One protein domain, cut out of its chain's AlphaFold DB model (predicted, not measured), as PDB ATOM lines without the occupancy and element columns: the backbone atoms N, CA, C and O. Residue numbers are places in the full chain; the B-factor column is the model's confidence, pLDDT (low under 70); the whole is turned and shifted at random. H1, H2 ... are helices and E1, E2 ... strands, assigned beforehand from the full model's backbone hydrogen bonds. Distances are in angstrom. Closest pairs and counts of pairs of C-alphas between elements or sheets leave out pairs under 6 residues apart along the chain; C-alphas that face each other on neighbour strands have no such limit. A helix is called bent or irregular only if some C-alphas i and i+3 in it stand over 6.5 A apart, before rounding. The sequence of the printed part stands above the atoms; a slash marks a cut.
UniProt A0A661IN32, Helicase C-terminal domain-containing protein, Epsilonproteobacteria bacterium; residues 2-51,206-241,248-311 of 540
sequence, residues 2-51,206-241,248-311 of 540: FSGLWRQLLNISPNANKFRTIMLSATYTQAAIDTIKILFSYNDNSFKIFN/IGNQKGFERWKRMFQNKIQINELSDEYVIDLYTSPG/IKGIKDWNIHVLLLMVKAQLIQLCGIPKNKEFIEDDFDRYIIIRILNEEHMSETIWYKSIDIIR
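What this domain is: This is residues 2 to 51, 206 to 241 and 248 to 311 of the 540 residues of the protein "Helicase C-terminal domain-containing protein" of Epsilonproteobacteria bacterium (UniProt A0A661IN32). A small, strongly twisted sheet of three strands, E1, E3 and E2, has H4 and H3 over one face, and H7 packs on those two helices. H1 lies level with the sheet beside its edge strand E2, and H1, the long link after it and H2 make a loose side part, from which residues 12 to 17 stick out. The printed part has 150 residues, with seven named helices and three named strands in the order H1, H2, H3, E1, H4, E2, H5, E3, H6, H7; the sheet, in the order E1, E3, E2, is antiparallel throughout. The class is mostly helix, and the whole is compact, with a radius of gyration of the C-alphas of 16.1 A and spans of 45 by 38 by 32 A.

How they stand to each other: Inner strand E3, residues 287 to 292, is antiparallel to E1, residues 231 to 235, with N 234 and O 288 2.8 A apart, within hydrogen-bond range. On its other side is E2, residues 268 to 272, antiparallel too, with N 271 and O 289 at 2.8 A. H4, residues 251 to 264, lies over E3 and E2 at a height over the sheet of 10.1 A and runs along the strands, at 24 degrees to E3 on the local plane. With H3, residues 208 to 220, it makes two layers, helices on one face of a sheet; H3 and H4 touch, about perpendicular at 80 degrees, closest at C-alphas 211 and 258, 5.9 A. H7, residues 300 to 311, touches H3 at a steep tilt of 59 degrees, opposite ways, closest at C-alphas 208 and 304, 6.2 A. H1, residues 2 to 12, stands at the sheet's level, its C-alpha 4 3.9 A from C-alpha 272 of E2, the closest pair. H2, residues 30 to 40, touches H4, which touches it with residues 263 to 264 alone; the closest C-alphas are those of Ile 38 and Lys 264, 6.8 A apart. H5, residues 277 to 280, only grazes the sheet, with its residues 279 to 280. H6, residues 295 to 298, is irregular, with C-alphas 295 and 298 7.6 A apart, and is close to but not clearly touching H7, closest at C-alphas 297 and 303, 6.5 A. In H1, H2, H3 and H4 every O i to N i+4 pair is within hydrogen-bond range, in H7 7 of 8; H5 and H6 are too short for such a pair.

Where its parts are: H1 begins at C-alpha 2, (-51.694, -9.080, -15.168), and measures 15.4 A; H2 measures 15.0 A, H3 17.8 A and H4 20.1 A. E3, 16.1 A long, begins at C-alpha 287, (-52.929, 2.602, -18.944); E1 is 13.5 A and E2 12.6 A. H7, 15.6 A, ends at C-alpha 311, (-38.138, -13.314, -32.198).

The domain as a whole: The two C-alphas farthest apart, those of Ala 16 and Gly 241, are 47.9 A apart. Residues 52 to 205 are not printed, with 32.9 A between C-alphas 51 and 206, nor are 242 to 247, with 9.8 A between C-alphas 241 and 248. The link from H1 to H2, 17 residues, is long. The mean pLDDT of the printed part is 84.1; residues 16 to 18, 43 to 45, 241, 248 to 249 and 277 to 284 are under 70.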
ATOM      1  N   PHE A   2     -51.558  -8.332 -16.435       74.62
ATOM      2  CA  PHE A   2     -51.694  -9.080 -15.168       74.62
ATOM      3  C   PHE A   2     -50.415  -9.202 -14.331       74.62
ATOM      4  O   PHE A   2     -50.489  -9.092 -13.112       74.62
ATOM      5  N   SER A   3     -49.247  -9.375 -14.955       81.00
ATOM      6  CA  SER A   3     -47.972  -9.411 -14.225       81.00
ATOM      7  C   SER A   3     -47.653  -8.091 -13.521       81.00
ATOM      8  O   SER A   3     -47.155  -8.116 -12.405       81.00
ATOM      9  N   GLY A   4     -47.995  -6.945 -14.113       82.38
ATOM     10  CA  GLY A   4     -47.843  -5.647 -13.458       82.38
ATOM     11  C   GLY A   4     -48.749  -5.522 -12.236       82.38
ATOM     12  O   GLY A   4     -48.268  -5.237 -11.145       82.38
ATOM     13  N   LEU A   5     -50.047  -5.807 -12.392       82.38
ATOM     14  CA  LEU A   5     -51.001  -5.785 -11.275       82.38
ATOM     15  C   LEU A   5     -50.567  -6.729 -10.144       82.38
ATOM     16  O   LEU A   5     -50.616  -6.373  -8.972       82.38
ATOM     17  N   TRP A   6     -50.093  -7.920 -10.500       84.44
ATOM     18  CA  TRP A   6     -49.541  -8.884  -9.559       84.44
ATOM     19  C   TRP A   6     -48.358  -8.313  -8.755       84.44
ATOM     20  O   TRP A   6     -48.334  -8.473  -7.533       84.44
ATOM     21  N   ARG A   7     -47.430  -7.584  -9.396       83.94
ATOM     22  CA  ARG A   7     -46.337  -6.871  -8.699       83.94
ATOM     23  C   ARG A   7     -46.844  -5.795  -7.767       83.94
ATOM     24  O   ARG A   7     -46.410  -5.720  -6.620       83.94
ATOM     25  N   GLN A   8     -47.805  -5.012  -8.229       82.56
ATOM     26  CA  GLN A   8     -48.423  -3.973  -7.427       82.56
ATOM     27  C   GLN A   8     -49.092  -4.550  -6.168       82.56
ATOM     28  O   GLN A   8     -48.857  -4.051  -5.068       82.56
ATOM     29  N   LEU A   9     -49.862  -5.636  -6.304       83.31
ATOM     30  CA  LEU A   9     -50.496  -6.332  -5.178       83.31
ATOM     31  C   LEU A   9     -49.462  -6.870  -4.190       83.31
ATOM     32  O   LEU A   9     -49.635  -6.734  -2.979       83.31
ATOM     33  N   LEU A  10     -48.366  -7.438  -4.688       80.31
ATOM     34  CA  LEU A  10     -47.295  -7.958  -3.845       80.31
ATOM     35  C   LEU A  10     -46.534  -6.877  -3.083       80.31
ATOM     36  O   LEU A  10     -46.202  -7.102  -1.923       80.31
ATOM     37  N   ASN A  11     -46.321  -5.711  -3.694       81.31
ATOM     38  CA  ASN A  11     -45.662  -4.576  -3.047       81.31
ATOM     39  C   ASN A  11     -46.535  -3.920  -1.964       81.31
ATOM     40  O   ASN A  11     -46.005  -3.406  -0.985       81.31
ATOM     41  N   ILE A  12     -47.864  -3.930  -2.124       82.50
ATOM     42  CA  ILE A  12     -48.804  -3.337  -1.152       82.50
ATOM     43  C   ILE A  12     -49.133  -4.315  -0.015       82.50
ATOM     44  O   ILE A  12     -49.529  -3.899   1.073       82.50
ATOM     45  N   SER A  13     -48.993  -5.620  -0.254       75.19
ATOM     46  CA  SER A  13     -49.368  -6.638   0.726       75.19
ATOM     47  C   SER A  13     -48.464  -6.597   1.963       75.19
ATOM     48  O   SER A  13     -47.243  -6.696   1.826       75.19
ATOM     49  N   PRO A  14     -49.028  -6.511   3.182       74.06
ATOM     50  CA  PRO A  14     -48.238  -6.461   4.405       74.06
ATOM     51  C   PRO A  14     -47.465  -7.768   4.617       74.06
ATOM     52  O   PRO A  14     -47.972  -8.854   4.333       74.06
ATOM     53  N   ASN A  15     -46.261  -7.683   5.193       70.19
ATOM     54  CA  ASN A  15     -45.377  -8.840   5.409       70.19
ATOM     55  C   ASN A  15     -46.044  -9.996   6.181       70.19
ATOM     56  O   ASN A  15     -45.745 -11.158   5.911       70.19
ATOM     57  N   ALA A  16     -46.969  -9.688   7.099       60.00
ATOM     58  CA  ALA A  16     -47.712 -10.681   7.874       60.00
ATOM     59  C   ALA A  16     -48.675 -11.533   7.019       60.00
ATOM     60  O   ALA A  16     -48.886 -12.698   7.332       60.00
ATOM     61  N   ASN A  17     -49.206 -10.978   5.921       65.06
ATOM     62  CA  ASN A  17     -50.139 -11.626   4.994       65.06
ATOM     63  C   ASN A  17     -49.684 -11.391   3.548       65.06
ATOM     64  O   ASN A  17     -50.389 -10.789   2.736       65.06
ATOM     65  N   LYS A  18     -48.466 -11.842   3.233       69.31
ATOM     66  CA  LYS A  18     -47.896 -11.686   1.893       69.31
ATOM     67  C   LYS A  18     -48.786 -12.384   0.860       69.31
ATOM     68  O   LYS A  18     -49.100 -13.566   1.018       69.31
ATOM     69  N   PHE A  19     -49.171 -11.662  -0.192       76.50
ATOM     70  CA  PHE A  19     -49.983 -12.195  -1.286       76.50
ATOM     71  C   PHE A  19     -49.332 -13.455  -1.867       76.50
ATOM     72  O   PHE A  19     -48.152 -13.456  -2.215       76.50
ATOM     73  N   ARG A  20     -50.085 -14.554  -1.929       77.12
ATOM     74  CA  ARG A  20     -49.617 -15.824  -2.496       77.12
ATOM     75  C   ARG A  20     -50.248 -16.010  -3.863       77.12
ATOM     76  O   ARG A  20     -51.418 -15.705  -4.055       77.12
ATOM     77  N   THR A  21     -49.477 -16.532  -4.808       76.06
ATOM     78  CA  THR A  21     -49.938 -16.725  -6.184       76.06
ATOM     79  C   THR A  21     -49.745 -18.172  -6.583       76.06
ATOM     80  O   THR A  21     -48.649 -18.712  -6.464       76.06
ATOM     81  N   ILE A  22     -50.824 -18.786  -7.057       81.56
ATOM     82  CA  ILE A  22     -50.830 -20.129  -7.624       81.56
ATOM     83  C   ILE A  22     -51.278 -19.976  -9.072       81.56
ATOM     84  O   ILE A  22     -52.320 -19.383  -9.340       81.56
ATOM     85  N   MET A  23     -50.472 -20.480 -10.004       77.62
ATOM     86  CA  MET A  23     -50.794 -20.500 -11.428       77.62
ATOM     87  C   MET A  23     -51.052 -21.943 -11.835       77.62
ATOM     88  O   MET A  23     -50.207 -22.808 -11.618       77.62
ATOM     89  N   LEU A  24     -52.230 -22.194 -12.398       80.94
ATOM     90  CA  LEU A  24     -52.665 -23.520 -12.816       80.94
ATOM     91  C   LEU A  24     -52.762 -23.545 -14.338       80.94
ATOM     92  O   LEU A  24     -53.379 -22.667 -14.939       80.94
ATOM     93  N   SER A  25     -52.165 -24.557 -14.957       81.25
ATOM     94  CA  SER A  25     -52.345 -24.834 -16.378       81.25
ATOM     95  C   SER A  25     -52.340 -26.339 -16.612       81.25
ATOM     96  O   SER A  25     -51.571 -27.063 -15.984       81.25
ATOM     97  N   ALA A  26     -53.199 -26.798 -17.523       77.25
ATOM     98  CA  ALA A  26     -53.249 -28.195 -17.951       77.25
ATOM     99  C   ALA A  26     -52.182 -28.524 -19.009       77.25
ATOM    100  O   ALA A  26     -51.792 -29.679 -19.153       77.25
ATOM    101  N   THR A  27     -51.722 -27.517 -19.757       81.19
ATOM    102  CA  THR A  27     -50.705 -27.665 -20.805       81.19
ATOM    103  C   THR A  27     -49.760 -26.473 -20.759       81.19
ATOM    104  O   THR A  27     -50.204 -25.327 -20.869       81.19
ATOM    105  N   TYR A  28     -48.464 -26.717 -20.635       86.44
ATOM    106  CA  TYR A  28     -47.439 -25.683 -20.732       86.44
ATOM    107  C   TYR A  28     -46.224 -26.237 -21.470       86.44
ATOM    108  O   TYR A  28     -45.767 -27.337 -21.186       86.44
ATOM    109  N   THR A  29     -45.714 -25.477 -22.434       89.81
ATOM    110  CA  THR A  29     -44.435 -25.763 -23.096       89.81
ATOM    111  C   THR A  29     -43.300 -25.069 -22.343       89.81
ATOM    112  O   THR A  29     -43.551 -24.156 -21.547       89.81
ATOM    113  N   GLN A  30     -42.046 -25.435 -22.628       89.94
ATOM    114  CA  GLN A  30     -40.877 -24.752 -22.058       89.94
ATOM    115  C   GLN A  30     -40.943 -23.230 -22.275       89.94
ATOM    116  O   GLN A  30     -40.857 -22.461 -21.322       89.94
ATOM    117  N   ALA A  31     -41.235 -22.789 -23.504       87.50
ATOM    118  CA  ALA A  31     -41.341 -21.369 -23.843       87.50
ATOM    119  C   ALA A  31     -42.423 -20.623 -23.032       87.50
ATOM    120  O   ALA A  31     -42.264 -19.440 -22.697       87.50
ATOM    121  N   ALA A  32     -43.531 -21.298 -22.704       87.19
ATOM    122  CA  ALA A  32     -44.573 -20.737 -21.848       87.19
ATOM    123  C   ALA A  32     -44.080 -20.586 -20.403       87.19
ATOM    124  O   ALA A  32     -44.292 -19.537 -19.794       87.19
ATOM    125  N   ILE A  33     -43.380 -21.594 -19.875       88.88
ATOM    126  CA  ILE A  33     -42.805 -21.573 -18.526       88.88
ATOM    127  C   ILE A  33     -41.739 -20.489 -18.391       88.88
ATOM    128  O   ILE A  33     -41.789 -19.725 -17.429       88.88
ATOM    129  N   ASP A  34     -40.851 -20.345 -19.372       88.25
ATOM    130  CA  ASP A  34     -39.835 -19.288 -19.387       88.25
ATOM    131  C   ASP A  34     -40.487 -17.901 -19.372       88.25
ATOM    132  O   ASP A  34     -40.118 -17.026 -18.586       88.25
ATOM    133  N   THR A  35     -41.537 -17.718 -20.182       86.56
ATOM    134  CA  THR A  35     -42.315 -16.471 -20.213       86.56
ATOM    135  C   THR A  35     -42.976 -16.191 -18.861       86.56
ATOM    136  O   THR A  35     -42.905 -15.068 -18.359       86.56
ATOM    137  N   ILE A  36     -43.608 -17.197 -18.250       88.06
ATOM    138  CA  ILE A  36     -44.236 -17.066 -16.931       88.06
ATOM    139  C   ILE A  36     -43.179 -16.741 -15.873       88.06
ATOM    140  O   ILE A  36     -43.412 -15.856 -15.055       88.06
ATOM    141  N   LYS A  37     -42.008 -17.385 -15.906       87.81
ATOM    142  CA  LYS A  37     -40.914 -17.126 -14.965       87.81
ATOM    143  C   LYS A  37     -40.438 -15.675 -15.066       87.81
ATOM    144  O   LYS A  37     -40.330 -15.019 -14.035       87.81
ATOM    145  N   ILE A  38     -40.246 -15.144 -16.277       88.19
ATOM    146  CA  ILE A  38     -39.882 -13.730 -16.497       88.19
ATOM    147  C   ILE A  38     -40.960 -12.792 -15.929       88.19
ATOM    148  O   ILE A  38     -40.665 -11.823 -15.228       88.19
ATOM    149  N   LEU A  39     -42.233 -13.082 -16.204       86.75
ATOM    150  CA  LEU A  39     -43.340 -12.210 -15.817       86.75
ATOM    151  C   LEU A  39     -43.652 -12.258 -14.314       86.75
ATOM    152  O   LEU A  39     -43.962 -11.215 -13.736       86.75
ATOM    153  N   PHE A  40     -43.545 -13.438 -13.698       85.50
ATOM    154  CA  PHE A  40     -44.067 -13.757 -12.367       85.50
ATOM    155  C   PHE A  40     -42.997 -14.225 -11.362       85.50
ATOM    156  O   PHE A  40     -43.311 -14.933 -10.404       85.50
ATOM    157  N   SER A  41     -41.745 -13.787 -11.522       82.19
ATOM    158  CA  SER A  41     -40.686 -13.973 -10.511       82.19
ATOM    159  C   SER A  41     -40.123 -12.636 -10.014       82.19
ATOM    160  O   SER A  41     -40.143 -11.631 -10.733       82.19
ATOM    161  N   TYR A  42     -39.614 -12.618  -8.777       73.12
ATOM    162  CA  TYR A  42     -38.824 -11.497  -8.220       73.12
ATOM    163  C   TYR A  42     -37.388 -11.891  -7.880       73.12
ATOM    164  O   TYR A  42     -36.527 -11.028  -7.788       73.12
ATOM    165  N   ASN A  43     -37.139 -13.180  -7.658       69.56
ATOM    166  CA  ASN A  43     -35.818 -13.771  -7.469       69.56
ATOM    167  C   ASN A  43     -35.856 -15.252  -7.876       69.56
ATOM    168  O   ASN A  43     -36.941 -15.830  -8.015       69.56
ATOM    169  N   ASP A  44     -34.693 -15.879  -8.029       61.59
ATOM    170  CA  ASP A  44     -34.587 -17.258  -8.528       61.59
ATOM    171  C   ASP A  44     -35.298 -18.302  -7.649       61.59
ATOM    172  O   ASP A  44     -35.758 -19.326  -8.152       61.59
ATOM    173  N   ASN A  45     -35.484 -18.008  -6.359       65.69
ATOM    174  CA  ASN A  45     -36.147 -18.898  -5.401       65.69
ATOM    175  C   ASN A  45     -37.662 -18.654  -5.262       65.69
ATOM    176  O   ASN A  45     -38.345 -19.402  -4.560       65.69
ATOM    177  N   SER A  46     -38.204 -17.618  -5.912       74.19
ATOM    178  CA  SER A  46     -39.623 -17.241  -5.797       74.19
ATOM    179  C   SER A  46     -40.557 -18.081  -6.666       74.19
ATOM    180  O   SER A  46     -41.767 -18.067  -6.444       74.19
ATOM    181  N   PHE A  47     -40.011 -18.839  -7.619       81.19
ATOM    182  CA  PHE A  47     -40.786 -19.614  -8.578       81.19
ATOM    183  C   PHE A  47     -40.640 -21.115  -8.318       81.19
ATOM    184  O   PHE A  47     -39.557 -21.682  -8.452       81.19
ATOM    185  N   LYS A  48     -41.745 -21.766  -7.947       81.50
ATOM    186  CA  LYS A  48     -41.805 -23.214  -7.713       81.50
ATOM    187  C   LYS A  48     -42.782 -23.853  -8.691       81.50
ATOM    188  O   LYS A  48     -43.893 -23.357  -8.858       81.50
ATOM    189  N   ILE A  49     -42.371 -24.971  -9.285       80.88
ATOM    190  CA  ILE A  49     -43.214 -25.781 -10.167       80.88
ATOM    191  C   ILE A  49     -43.632 -27.057  -9.452       80.88
ATOM    192  O   ILE A  49     -42.808 -27.761  -8.866       80.88
ATOM    193  N   PHE A  50     -44.914 -27.374  -9.588       81.12
ATOM    194  CA  PHE A  50     -45.475 -28.681  -9.288       81.12
ATOM    195  C   PHE A  50     -45.941 -29.292 -10.609       81.12
ATOM    196  O   PHE A  50     -46.891 -28.802 -11.213       81.12
ATOM    197  N   ASN A  51     -45.241 -30.326 -11.074       75.56
ATOM    198  CA  ASN A  51     -45.554 -31.016 -12.323       75.56
ATOM    199  C   ASN A  51     -46.256 -32.342 -12.022       75.56
ATOM    200  O   ASN A  51     -45.714 -33.180 -11.302       75.56
ATOM    201  N   ILE A 206     -44.632  -8.785 -34.785       81.62
ATOM    202  CA  ILE A 206     -44.388  -7.419 -35.260       81.62
ATOM    203  C   ILE A 206     -42.910  -7.224 -35.625       81.62
ATOM    204  O   ILE A 206     -42.030  -7.497 -34.809       81.62
ATOM    205  N   GLY A 207     -42.638  -6.818 -36.868       85.69
ATOM    206  CA  GLY A 207     -41.270  -6.608 -37.350       85.69
ATOM    207  C   GLY A 207     -40.546  -5.533 -36.538       85.69
ATOM    208  O   GLY A 207     -41.203  -4.633 -36.013       85.69
ATOM    209  N   ASN A 208     -39.213  -5.613 -36.445       88.44
ATOM    210  CA  ASN A 208     -38.427  -4.735 -35.567       88.44
ATOM    211  C   ASN A 208     -38.713  -3.261 -35.784       88.44
ATOM    212  O   ASN A 208     -39.026  -2.583 -34.814       88.44
ATOM    213  N   GLN A 209     -38.687  -2.799 -37.034       89.81
ATOM    214  CA  GLN A 209     -38.957  -1.404 -37.364       89.81
ATOM    215  C   GLN A 209     -40.335  -0.959 -36.845       89.81
ATOM    216  O   GLN A 209     -40.430  -0.036 -36.042       89.81
ATOM    217  N   LYS A 210     -41.408  -1.677 -37.217       89.44
ATOM    218  CA  LYS A 210     -42.779  -1.368 -36.765       89.44
ATOM    219  C   LYS A 210     -42.919  -1.449 -35.238       89.44
ATOM    220  O   LYS A 210     -43.670  -0.675 -34.650       89.44
ATOM    221  N   GLY A 211     -42.234  -2.395 -34.596       91.31
ATOM    222  CA  GLY A 211     -42.227  -2.554 -33.141       91.31
ATOM    223  C   GLY A 211     -41.521  -1.399 -32.434       91.31
ATOM    224  O   GLY A 211     -42.073  -0.838 -31.489       91.31
ATOM    225  N   PHE A 212     -40.352  -1.003 -32.936       93.50
ATOM    226  CA  PHE A 212     -39.557   0.095 -32.400       93.50
ATOM    227  C   PHE A 212     -40.259   1.441 -32.578       93.50
ATOM    228  O   PHE A 212     -40.345   2.215 -31.632       93.50
ATOM    229  N   GLU A 213     -40.844   1.705 -33.749       91.81
ATOM    230  CA  GLU A 213     -41.625   2.922 -33.999       91.81
ATOM    231  C   GLU A 213     -42.825   3.039 -33.048       91.81
ATOM    232  O   GLU A 213     -43.099   4.118 -32.515       91.81
ATOM    233  N   ARG A 214     -43.523   1.925 -32.784       91.88
ATOM    234  CA  ARG A 214     -44.606   1.879 -31.791       91.88
ATOM    235  C   ARG A 214     -44.100   2.137 -30.380       91.88
ATOM    236  O   ARG A 214     -44.708   2.934 -29.670       91.88
ATOM    237  N   TRP A 215     -43.002   1.494 -29.981       94.94
ATOM    238  CA  TRP A 215     -42.383   1.727 -28.677       94.94
ATOM    239  C   TRP A 215     -41.978   3.193 -28.503       94.94
ATOM    240  O   TRP A 215     -42.393   3.834 -27.539       94.94
ATOM    241  N   LYS A 216     -41.264   3.756 -29.481       94.31
ATOM    242  CA  LYS A 216     -40.838   5.156 -29.494       94.31
ATOM    243  C   LYS A 216     -42.022   6.100 -29.303       94.31
ATOM    244  O   LYS A 216     -41.945   6.998 -28.472       94.31
ATOM    245  N   ARG A 217     -43.133   5.869 -30.011       92.69
ATOM    246  CA  ARG A 217     -44.363   6.663 -29.862       92.69
ATOM    247  C   ARG A 217     -44.995   6.521 -28.477       92.69
ATOM    248  O   ARG A 217     -45.319   7.534 -27.864       92.69
ATOM    249  N   MET A 218     -45.146   5.295 -27.974       94.56
ATOM    250  CA  MET A 218     -45.669   5.047 -26.623       94.56
ATOM    251  C   MET A 218     -44.832   5.761 -25.557       94.56
ATOM    252  O   MET A 218     -45.384   6.389 -24.659       94.56
ATOM    253  N   PHE A 219     -43.506   5.710 -25.676       94.88
ATOM    254  CA  PHE A 219     -42.601   6.300 -24.696       94.88
ATOM    255  C   PHE A 219     -42.447   7.825 -24.832       94.88
ATOM    256  O   PHE A 219     -42.197   8.518 -23.847       94.88
ATOM    257  N   GLN A 220     -42.621   8.380 -26.034       93.25
ATOM    258  CA  GLN A 220     -42.702   9.833 -26.235       93.25
ATOM    259  C   GLN A 220     -43.941  10.430 -25.557       93.25
ATOM    260  O   GLN A 220     -43.842  11.504 -24.976       93.25
ATOM    261  N   ASN A 221     -45.062   9.703 -25.566       91.75
ATOM    262  CA  ASN A 221     -46.314  10.089 -24.908       91.75
ATOM    263  C   ASN A 221     -46.428   9.569 -23.462       91.75
ATOM    264  O   ASN A 221     -47.530   9.486 -22.920       91.75
ATOM    265  N   LYS A 222     -45.312   9.171 -22.837       93.19
ATOM    266  CA  LYS A 222     -45.321   8.683 -21.454       93.19
ATOM    267  C   LYS A 222     -45.732   9.785 -20.483       93.19
ATOM    268  O   LYS A 222     -45.397  10.952 -20.678       93.19
ATOM    269  N   ILE A 223     -46.347   9.385 -19.379       90.75
ATOM    270  CA  ILE A 223     -46.624  10.270 -18.248       90.75
ATOM    271  C   ILE A 223     -45.724   9.839 -17.092       90.75
ATOM    272  O   ILE A 223     -45.688   8.665 -16.719       90.75
ATOM    273  N   GLN A 224     -44.953  10.775 -16.551       85.81
ATOM    274  CA  GLN A 224     -44.059  10.510 -15.428       85.81
ATOM    275  C   GLN A 224     -44.848  10.549 -14.115       85.81
ATOM    276  O   GLN A 224     -45.617  11.478 -13.888       85.81
ATOM    277  N   ILE A 225     -44.680   9.531 -13.263       79.69
ATOM    278  CA  ILE A 225     -45.407   9.442 -11.983       79.69
ATOM    279  C   ILE A 225     -44.808  10.406 -10.951       79.69
ATOM    280  O   ILE A 225     -45.540  11.054 -10.208       79.69
ATOM    281  N   ASN A 226     -43.478  10.487 -10.900       75.50
ATOM    282  CA  ASN A 226     -42.716  11.395 -10.048       75.50
ATOM    283  C   ASN A 226     -41.363  11.702 -10.719       75.50
ATOM    284  O   ASN A 226     -40.789  10.823 -11.367       75.50
ATOM    285  N   GLU A 227     -40.834  12.915 -10.543       70.75
ATOM    286  CA  GLU A 227     -39.539  13.354 -11.091       70.75
ATOM    287  C   GLU A 227     -38.376  12.438 -10.675       70.75
ATOM    288  O   GLU A 227     -37.425  12.265 -11.431       70.75
ATOM    289  N   LEU A 228     -38.490  11.798  -9.507       71.38
ATOM    290  CA  LEU A 228     -37.479  10.905  -8.932       71.38
ATOM    291  C   LEU A 228     -37.738   9.405  -9.168       71.38
ATOM    292  O   LEU A 228     -37.000   8.583  -8.630       71.38
ATOM    293  N   SER A 229     -38.800   9.015  -9.888       77.38
ATOM    294  CA  SER A 229     -39.107   7.593 -10.114       77.38
ATOM    295  C   SER A 229     -38.735   7.128 -11.516       77.38
ATOM    296  O   SER A 229     -39.157   7.747 -12.491       77.38
ATOM    297  N   ASP A 230     -38.131   5.944 -11.612       83.25
ATOM    298  CA  ASP A 230     -37.896   5.226 -12.878       83.25
ATOM    299  C   ASP A 230     -39.168   4.551 -13.437       83.25
ATOM    300  O   ASP A 230     -39.099   3.641 -14.269       83.25
ATOM    301  N   GLU A 231     -40.342   4.949 -12.934       90.50
ATOM    302  CA  GLU A 231     -41.643   4.423 -13.326       90.50
ATOM    303  C   GLU A 231     -42.423   5.419 -14.184       90.50
ATOM    304  O   GLU A 231     -42.570   6.599 -13.858       90.50
ATOM    305  N   TYR A 232     -42.977   4.905 -15.280       93.12
ATOM    306  CA  TYR A 232     -43.698   5.685 -16.278       93.12
ATOM    307  C   TYR A 232     -45.045   5.046 -16.588       93.12
ATOM    308  O   TYR A 232     -45.161   3.824 -16.676       93.12
ATOM    309  N   VAL A 233     -46.058   5.878 -16.802       92.62
ATOM    310  CA  VAL A 233     -47.367   5.458 -17.297       92.62
ATOM    311  C   VAL A 233     -47.363   5.507 -18.822       92.62
ATOM    312  O   VAL A 233     -46.971   6.509 -19.420       92.62
ATOM    313  N   ILE A 234     -47.821   4.424 -19.442       93.94
ATOM    314  CA  ILE A 234     -47.938   4.270 -20.892       93.94
ATOM    315  C   ILE A 234     -49.413   4.126 -21.272       93.94
ATOM    316  O   ILE A 234     -50.110   3.283 -20.706       93.94
ATOM    317  N   ASP A 235     -49.866   4.913 -22.253       91.88
ATOM    318  CA  ASP A 235     -51.186   4.772 -22.880       91.88
ATOM    319  C   ASP A 235     -51.147   3.674 -23.955       91.88
ATOM    320  O   ASP A 235     -50.499   3.817 -25.000       91.88
ATOM    321  N   LEU A 236     -51.860   2.570 -23.719       89.94
ATOM    322  CA  LEU A 236     -51.924   1.436 -24.640       89.94
ATOM    323  C   LEU A 236     -52.709   1.745 -25.920       89.94
ATOM    324  O   LEU A 236     -52.567   1.010 -26.896       89.94
ATOM    325  N   TYR A 237     -53.478   2.831 -25.960       89.06
ATOM    326  CA  TYR A 237     -54.188   3.299 -27.151       89.06
ATOM    327  C   TYR A 237     -53.387   4.328 -27.955       89.06
ATOM    328  O   TYR A 237     -53.892   4.841 -28.956       89.06
ATOM    329  N   THR A 238     -52.122   4.582 -27.584       88.56
ATOM    330  CA  THR A 238     -51.220   5.438 -28.365       88.56
ATOM    331  C   THR A 238     -51.219   5.006 -29.828       88.56
ATOM    332  O   THR A 238     -50.820   3.885 -30.172       88.56
ATOM    333  N   SER A 239     -51.664   5.922 -30.692       83.12
ATOM    334  CA  SER A 239     -51.732   5.681 -32.125       83.12
ATOM    335  C   SER A 239     -50.329   5.460 -32.687       83.12
ATOM    336  O   SER A 239     -49.408   6.224 -32.385       83.12
ATOM    337  N   PRO A 240     -50.155   4.471 -33.577       72.06
ATOM    338  CA  PRO A 240     -48.919   4.301 -34.315       72.06
ATOM    339  C   PRO A 240     -48.723   5.380 -35.394       72.06
ATOM    340  O   PRO A 240     -47.804   5.225 -36.177       72.06
ATOM    341  N   GLY A 241     -49.531   6.451 -35.452       67.88
ATOM    342  CA  GLY A 241     -49.387   7.611 -36.349       67.88
ATOM    343  C   GLY A 241     -49.854   7.404 -37.800       67.88
ATOM    344  O   GLY A 241     -50.464   6.389 -38.120       67.88
ATOM    345  N   ILE A 248     -55.908   0.229 -37.448       55.00
ATOM    346  CA  ILE A 248     -56.571   0.986 -36.369       55.00
ATOM    347  C   ILE A 248     -57.299   0.034 -35.401       55.00
ATOM    348  O   ILE A 248     -57.428   0.307 -34.210       55.00
ATOM    349  N   LYS A 249     -57.739  -1.133 -35.886       60.03
ATOM    350  CA  LYS A 249     -58.333  -2.179 -35.046       60.03
ATOM    351  C   LYS A 249     -57.233  -2.948 -34.305       60.03
ATOM    352  O   LYS A 249     -56.270  -3.393 -34.925       60.03
ATOM    353  N   GLY A 250     -57.390  -3.118 -32.992       71.94
ATOM    354  CA  GLY A 250     -56.438  -3.864 -32.158       71.94
ATOM    355  C   GLY A 250     -55.168  -3.087 -31.787       71.94
ATOM    356  O   GLY A 250     -54.146  -3.709 -31.512       71.94
ATOM    357  N   ILE A 251     -55.196  -1.743 -31.783       83.31
ATOM    358  CA  ILE A 251     -54.046  -0.901 -31.373       83.31
ATOM    359  C   ILE A 251     -53.489  -1.355 -30.023       83.31
ATOM    360  O   ILE A 251     -52.288  -1.606 -29.912       83.31
ATOM    361  N   LYS A 252     -54.374  -1.514 -29.036       85.88
ATOM    362  CA  LYS A 252     -54.038  -1.980 -27.692       85.88
ATOM    363  C   LYS A 252     -53.332  -3.332 -27.702       85.88
ATOM    364  O   LYS A 252     -52.274  -3.453 -27.095       85.88
ATOM    365  N   ASP A 253     -53.859  -4.320 -28.422       83.81
ATOM    366  CA  ASP A 253     -53.264  -5.662 -28.491       83.81
ATOM    367  C   ASP A 253     -51.851  -5.619 -29.081       83.81
ATOM    368  O   ASP A 253     -50.915  -6.205 -28.534       83.81
ATOM    369  N   TRP A 254     -51.664  -4.848 -30.155       86.25
ATOM    370  CA  TRP A 254     -50.346  -4.636 -30.750       86.25
ATOM    371  C   TRP A 254     -49.373  -3.954 -29.790       86.25
ATOM    372  O   TRP A 254     -48.222  -4.378 -29.682       86.25
ATOM    373  N   ASN A 255     -49.821  -2.920 -29.083       91.00
ATOM    374  CA  ASN A 255     -48.997  -2.195 -28.123       91.00
ATOM    375  C   ASN A 255     -48.632  -3.084 -26.921       91.00
ATOM    376  O   ASN A 255     -47.471  -3.127 -26.516       91.00
ATOM    377  N   ILE A 256     -49.565  -3.904 -26.428       89.19
ATOM    378  CA  ILE A 256     -49.293  -4.927 -25.410       89.19
ATOM    379  C   ILE A 256     -48.255  -5.938 -25.913       89.19
ATOM    380  O   ILE A 256     -47.339  -6.276 -25.166       89.19
ATOM    381  N   HIS A 257     -48.349  -6.407 -27.161       89.38
ATOM    382  CA  HIS A 257     -47.356  -7.326 -27.730       89.38
ATOM    383  C   HIS A 257     -45.952  -6.714 -27.778       89.38
ATOM    384  O   HIS A 257     -44.987  -7.396 -27.435       89.38
ATOM    385  N   VAL A 258     -45.831  -5.434 -28.143       92.75
ATOM    386  CA  VAL A 258     -44.557  -4.695 -28.117       92.75
ATOM    387  C   VAL A 258     -43.990  -4.660 -26.694       92.75
ATOM    388  O   VAL A 258     -42.847  -5.060 -26.486       92.75
ATOM    389  N   LEU A 259     -44.799  -4.285 -25.698       93.69
ATOM    390  CA  LEU A 259     -44.355  -4.268 -24.299       93.69
ATOM    391  C   LEU A 259     -43.954  -5.665 -23.800       93.69
ATOM    392  O   LEU A 259     -42.958  -5.807 -23.100       93.69
ATOM    393  N   LEU A 260     -44.683  -6.720 -24.177       91.06
ATOM    394  CA  LEU A 260     -44.336  -8.096 -23.806       91.06
ATOM    395  C   LEU A 260     -43.018  -8.560 -24.438       91.06
ATOM    396  O   LEU A 260     -42.259  -9.270 -23.778       91.06
ATOM    397  N   LEU A 261     -42.721  -8.155 -25.678       92.25
ATOM    398  CA  LEU A 261     -41.418  -8.407 -26.302       92.25
ATOM    399  C   LEU A 261     -40.294  -7.711 -25.529       92.25
ATOM    400  O   LEU A 261     -39.285  -8.343 -25.231       92.25
ATOM    401  N   MET A 262     -40.497  -6.453 -25.130       94.56
ATOM    402  CA  MET A 262     -39.520  -5.709 -24.331       94.56
ATOM    403  C   MET A 262     -39.300  -6.313 -22.942       94.56
ATOM    404  O   MET A 262     -38.166  -6.361 -22.472       94.56
ATOM    405  N   VAL A 263     -40.358  -6.806 -22.292       93.19
ATOM    406  CA  VAL A 263     -40.253  -7.501 -21.000       93.19
ATOM    407  C   VAL A 263     -39.465  -8.800 -21.144       93.19
ATOM    408  O   VAL A 263     -38.592  -9.082 -20.328       93.19
ATOM    409  N   LYS A 264     -39.727  -9.581 -22.200       91.25
ATOM    410  CA  LYS A 264     -38.954 -10.795 -22.507       91.25
ATOM    411  C   LYS A 264     -37.484 -10.489 -22.787       91.25
ATOM    412  O   LYS A 264     -36.622 -11.251 -22.370       91.25
ATOM    413  N   ALA A 265     -37.217  -9.366 -23.446       93.25
ATOM    414  CA  ALA A 265     -35.877  -8.855 -23.709       93.25
ATOM    415  C   ALA A 265     -35.230  -8.142 -22.505       93.25
ATOM    416  O   ALA A 265     -34.127  -7.627 -22.639       93.25
ATOM    417  N   GLN A 266     -35.906  -8.093 -21.348       92.56
ATOM    418  CA  GLN A 266     -35.441  -7.421 -20.129       92.56
ATOM    419  C   GLN A 266     -35.111  -5.927 -20.312       92.56
ATOM    420  O   GLN A 266     -34.311  -5.369 -19.570       92.56
ATOM    421  N   LEU A 267     -35.750  -5.255 -21.274       94.69
ATOM    422  CA  LEU A 267     -35.605  -3.808 -21.467       94.69
ATOM    423  C   LEU A 267     -36.469  -3.018 -20.477       94.69
ATOM    424  O   LEU A 267     -36.086  -1.940 -20.024       94.69
ATOM    425  N   ILE A 268     -37.639  -3.567 -20.137       94.88
ATOM    426  CA  ILE A 268     -38.609  -2.957 -19.223       94.88
ATOM    427  C   ILE A 268     -39.227  -4.005 -18.295       94.88
ATOM    428  O   ILE A 268     -39.220  -5.204 -18.576       94.88
ATOM    429  N   GLN A 269     -39.857  -3.532 -17.227       92.75
ATOM    430  CA  GLN A 269     -40.697  -4.314 -16.327       92.75
ATOM    431  C   GLN A 269     -42.112  -3.729 -16.294       92.75
ATOM    432  O   GLN A 269     -42.275  -2.516 -16.319       92.75
ATOM    433  N   LEU A 270     -43.143  -4.576 -16.208       92.38
ATOM    434  CA  LEU A 270     -44.513  -4.117 -15.938       92.38
ATOM    435  C   LEU A 270     -44.717  -4.020 -14.425       92.38
ATOM    436  O   LEU A 270     -44.499  -5.014 -13.733       92.38
ATOM    437  N   CYS A 271     -45.168  -2.868 -13.929       89.94
ATOM    438  CA  CYS A 271     -45.228  -2.559 -12.495       89.94
ATOM    439  C   CYS A 271     -46.644  -2.442 -11.927       89.94
ATOM    440  O   CYS A 271     -46.807  -2.495 -10.711       89.94
ATOM    441  N   GLY A 272     -47.670  -2.292 -12.768       87.81
ATOM    442  CA  GLY A 272     -49.038  -2.139 -12.281       87.81
ATOM    443  C   GLY A 272     -49.923  -1.328 -13.205       87.81
ATOM    444  O   GLY A 272     -49.606  -1.129 -14.377       87.81
ATOM    445  N   ILE A 273     -51.028  -0.865 -12.636       86.75
ATOM    446  CA  ILE A 273     -51.968   0.073 -13.250       86.75
ATOM    447  C   ILE A 273     -51.963   1.352 -12.385       86.75
ATOM    448  O   ILE A 273     -51.787   1.249 -11.160       86.75
ATOM    449  N   PRO A 274     -52.101   2.556 -12.973       83.94
ATOM    450  CA  PRO A 274     -52.204   3.798 -12.207       83.94
ATOM    451  C   PRO A 274     -53.373   3.780 -11.212       83.94
ATOM    452  O   PRO A 274     -54.428   3.220 -11.489       83.94
ATOM    453  N   LYS A 275     -53.186   4.403 -10.040       75.38
ATOM    454  CA  LYS A 275     -54.215   4.484  -8.983       75.38
ATOM    455  C   LYS A 275     -54.975   5.812  -8.946       75.38
ATOM    456  O   LYS A 275     -55.963   5.914  -8.221       75.38
ATOM    457  N   ASN A 276     -54.496   6.843  -9.641       73.62
ATOM    458  CA  ASN A 276     -55.102   8.173  -9.566       73.62
ATOM    459  C   ASN A 276     -56.429   8.188 -10.328       73.62
ATOM    460  O   ASN A 276     -56.525   7.602 -11.404       73.62
ATOM    461  N   LYS A 277     -57.434   8.885  -9.776       62.28
ATOM    462  CA  LYS A 277     -58.789   8.970 -10.352       62.28
ATOM    463  C   LYS A 277     -58.793   9.425 -11.815       62.28
ATOM    464  O   LYS A 277     -59.537   8.856 -12.601       62.28
ATOM    465  N   GLU A 278     -57.890  10.336 -12.174       66.62
ATOM    466  CA  GLU A 278     -57.698  10.838 -13.545       66.62
ATOM    467  C   GLU A 278     -57.431   9.731 -14.582       66.62
ATOM    468  O   GLU A 278     -57.780   9.891 -15.741       66.62
ATOM    469  N   PHE A 279     -56.859   8.589 -14.179       63.69
ATOM    470  CA  PHE A 279     -56.614   7.445 -15.070       63.69
ATOM    471  C   PHE A 279     -57.683   6.350 -14.976       63.69
ATOM    472  O   PHE A 279     -57.704   5.452 -15.811       63.69
ATOM    473  N   ILE A 280     -58.525   6.376 -13.938       59.97
ATOM    474  CA  ILE A 280     -59.540   5.343 -13.677       59.97
ATOM    475  C   ILE A 280     -60.829   5.636 -14.454       59.97
ATOM    476  O   ILE A 280     -61.528   4.703 -14.842       59.97
ATOM    477  N   GLU A 281     -61.137   6.912 -14.696       57.69
ATOM    478  CA  GLU A 281     -62.332   7.333 -15.444       57.69
ATOM    479  C   GLU A 281     -62.259   6.983 -16.944       57.69
ATOM    480  O   GLU A 281     -63.294   6.820 -17.585       57.69
ATOM    481  N   ASP A 282     -61.051   6.771 -17.477       54.91
ATOM    482  CA  ASP A 282     -60.748   6.699 -18.915       54.91
ATOM    483  C   ASP A 282     -60.609   5.266 -19.486       54.91
ATOM    484  O   ASP A 282     -60.018   5.089 -20.554       54.91
ATOM    485  N   ASP A 283     -61.187   4.267 -18.799       65.62
ATOM    486  CA  ASP A 283     -61.063   2.805 -19.009       65.62
ATOM    487  C   ASP A 283     -59.908   2.163 -18.207       65.62
ATOM    488  O   ASP A 283     -58.727   2.475 -18.383       65.62
ATOM    489  N   PHE A 284     -60.246   1.225 -17.310       65.81
ATOM    490  CA  PHE A 284     -59.334   0.647 -16.303       65.81
ATOM    491  C   PHE A 284     -58.111  -0.060 -16.909       65.81
ATOM    492  O   PHE A 284     -57.101  -0.268 -16.234       65.81
ATOM    493  N   ASP A 285     -58.189  -0.453 -18.177       73.88
ATOM    494  CA  ASP A 285     -57.164  -1.235 -18.857       73.88
ATOM    495  C   ASP A 285     -56.476  -0.488 -20.018       73.88
ATOM    496  O   ASP A 285     -55.765  -1.099 -20.828       73.88
ATOM    497  N   ARG A 286     -56.662   0.838 -20.081       85.75
ATOM    498  CA  ARG A 286     -56.006   1.733 -21.038       85.75
ATOM    499  C   ARG A 286     -54.549   2.009 -20.692       85.75
ATOM    500  O   ARG A 286     -53.706   2.057 -21.587       85.75
ATOM    501  N   TYR A 287     -54.246   2.176 -19.409       89.19
ATOM    502  CA  TYR A 287     -52.929   2.602 -18.944       89.19
ATOM    503  C   TYR A 287     -52.172   1.487 -18.228       89.19
ATOM    504  O   TYR A 287     -52.744   0.669 -17.508       89.19
ATOM    505  N   ILE A 288     -50.847   1.486 -18.373       91.00
ATOM    506  CA  ILE A 288     -49.965   0.562 -17.658       91.00
ATOM    507  C   ILE A 288     -48.740   1.290 -17.109       91.00
ATOM    508  O   ILE A 288     -48.155   2.127 -17.790       91.00
ATOM    509  N   ILE A 289     -48.339   0.953 -15.883       91.88
ATOM    510  CA  ILE A 289     -47.081   1.422 -15.298       91.88
ATOM    511  C   ILE A 289     -45.969   0.469 -15.723       91.88
ATOM    512  O   ILE A 289     -46.083  -0.750 -15.539       91.88
ATOM    513  N   ILE A 290     -44.883   1.027 -16.240       94.31
ATOM    514  CA  ILE A 290     -43.649   0.310 -16.542       94.31
ATOM    515  C   ILE A 290     -42.481   0.886 -15.746       94.31
ATOM    516  O   ILE A 290     -42.518   2.046 -15.347       94.31
ATOM    517  N   ARG A 291     -41.422   0.096 -15.586       93.25
ATOM    518  CA  ARG A 291     -40.102   0.542 -15.133       93.25
ATOM    519  C   ARG A 291     -39.063   0.232 -16.194       93.25
ATOM    520  O   ARG A 291     -39.119  -0.840 -16.802       93.25
ATOM    521  N   ILE A 292     -38.123   1.142 -16.409       94.44
ATOM    522  CA  ILE A 292     -37.006   0.915 -17.328       94.44
ATOM    523  C   ILE A 292     -35.943   0.065 -16.630       94.44
ATOM    524  O   ILE A 292     -35.564   0.351 -15.500       94.44
ATOM    525  N   LEU A 293     -35.507  -1.014 -17.283       93.12
ATOM    526  CA  LEU A 293     -34.439  -1.891 -16.784       93.12
ATOM    527  C   LEU A 293     -33.118  -1.674 -17.529       93.12
ATOM    528  O   LEU A 293     -32.055  -1.963 -16.990       93.12
ATOM    529  N   ASN A 294     -33.187  -1.176 -18.765       93.81
ATOM    530  CA  ASN A 294     -32.034  -0.848 -19.591       93.81
ATOM    531  C   ASN A 294     -32.190   0.577 -20.143       93.81
ATOM    532  O   ASN A 294     -33.130   0.854 -20.886       93.81
ATOM    533  N   GLU A 295     -31.267   1.474 -19.800       92.50
ATOM    534  CA  GLU A 295     -31.307   2.885 -20.213       92.50
ATOM    535  C   GLU A 295     -31.222   3.061 -21.743       92.50
ATOM    536  O   GLU A 295     -31.837   3.963 -22.315       92.50
ATOM    537  N   GLU A 296     -30.582   2.127 -22.448       94.19
ATOM    538  CA  GLU A 296     -30.467   2.115 -23.909       94.19
ATOM    539  C   GLU A 296     -31.718   1.562 -24.622       94.19
ATOM    540  O   GLU A 296     -31.707   1.348 -25.831       94.19
ATOM    541  N   HIS A 297     -32.839   1.367 -23.923       93.56
ATOM    542  CA  HIS A 297     -34.128   0.937 -24.492       93.56
ATOM    543  C   HIS A 297     -34.664   1.769 -25.682       93.56
ATOM    544  O   HIS A 297     -35.542   1.305 -26.413       93.56
ATOM    545  N   MET A 298     -34.175   2.999 -25.871       94.38
ATOM    546  CA  MET A 298     -34.520   3.895 -26.985       94.38
ATOM    547  C   MET A 298     -33.475   3.877 -28.112       94.38
ATOM    548  O   MET A 298     -33.643   4.578 -29.107       94.38
ATOM    549  N   SER A 299     -32.407   3.086 -27.973       96.06
ATOM    550  CA  SER A 299     -31.430   2.833 -29.030       96.06
ATOM    551  C   SER A 299     -31.981   1.796 -30.003       96.06
ATOM    552  O   SER A 299     -32.324   0.678 -29.613       96.06
ATOM    553  N   GLU A 300     -32.029   2.147 -31.287       95.06
ATOM    554  CA  GLU A 300     -32.470   1.224 -32.334       95.06
ATOM    555  C   GLU A 300     -31.562  -0.013 -32.399       95.06
ATOM    556  O   GLU A 300     -32.034  -1.141 -32.509       95.06
ATOM    557  N   THR A 301     -30.251   0.164 -32.230       95.56
ATOM    558  CA  THR A 301     -29.295  -0.948 -32.246       95.56
ATOM    559  C   THR A 301     -29.553  -1.945 -31.114       95.56
ATOM    560  O   THR A 301     -29.568  -3.156 -31.350       95.56
ATOM    561  N   ILE A 302     -29.794  -1.456 -29.892       94.31
ATOM    562  CA  ILE A 302     -30.094  -2.314 -28.736       94.31
ATOM    563  C   ILE A 302     -31.464  -2.970 -28.882       94.31
ATOM    564  O   ILE A 302     -31.600  -4.157 -28.572       94.31
ATOM    565  N   TRP A 303     -32.453  -2.245 -29.413       93.94
ATOM    566  CA  TRP A 303     -33.754  -2.811 -29.753       93.94
ATOM    567  C   TRP A 303     -33.610  -4.001 -30.698       93.94
ATOM    568  O   TRP A 303     -34.042  -5.098 -30.357       93.94
ATOM    569  N   TYR A 304     -32.981  -3.813 -31.860       94.81
ATOM    570  CA  TYR A 304     -32.888  -4.862 -32.878       94.81
ATOM    571  C   TYR A 304     -32.141  -6.071 -32.321       94.81
ATOM    572  O   TYR A 304     -32.671  -7.177 -32.344       94.81
ATOM    573  N   LYS A 305     -30.980  -5.849 -31.688       94.88
ATOM    574  CA  LYS A 305     -30.196  -6.922 -31.062       94.88
ATOM    575  C   LYS A 305     -31.012  -7.724 -30.043       94.88
ATOM    576  O   LYS A 305     -30.957  -8.951 -30.050       94.88
ATOM    577  N   SER A 306     -31.758  -7.055 -29.165       93.81
ATOM    578  CA  SER A 306     -32.475  -7.722 -28.069       93.81
ATOM    579  C   SER A 306     -33.762  -8.395 -28.552       93.81
ATOM    580  O   SER A 306     -34.055  -9.531 -28.180       93.81
ATOM    581  N   ILE A 307     -34.528  -7.717 -29.409       92.56
ATOM    582  CA  ILE A 307     -35.808  -8.216 -29.912       92.56
ATOM    583  C   ILE A 307     -35.609  -9.326 -30.951       92.56
ATOM    584  O   ILE A 307     -36.389 -10.278 -30.945       92.56
ATOM    585  N   ASP A 308     -34.554  -9.295 -31.772       92.19
ATOM    586  CA  ASP A 308     -34.262 -10.379 -32.721       92.19
ATOM    587  C   ASP A 308     -33.940 -11.702 -32.038       92.19
ATOM    588  O   ASP A 308     -34.367 -12.752 -32.520       92.19
ATOM    589  N   ILE A 309     -33.262 -11.675 -30.888       91.94
ATOM    590  CA  ILE A 309     -33.012 -12.883 -30.089       91.94
ATOM    591  C   ILE A 309     -34.344 -13.498 -29.637       91.94
ATOM    592  O   ILE A 309     -34.573 -14.700 -29.806       91.94
ATOM    593  N   ILE A 310     -35.260 -12.674 -29.114       91.31
ATOM    594  CA  ILE A 310     -36.585 -13.135 -28.672       91.31
ATOM    595  C   ILE A 310     -37.410 -13.651 -29.852       91.31
ATOM    596  O   ILE A 310     -37.999 -14.729 -29.764       91.31
ATOM    597  N   ARG A 311     -37.434 -12.917 -30.970       89.56
ATOM    598  CA  ARG A 311     -38.138 -13.314 -32.198       89.56
ATOM    599  C   ARG A 311     -37.615 -14.647 -32.724       89.56
ATOM    600  O   ARG A 311     -38.412 -15.549 -32.951       89.56
TER     601      ARG A 311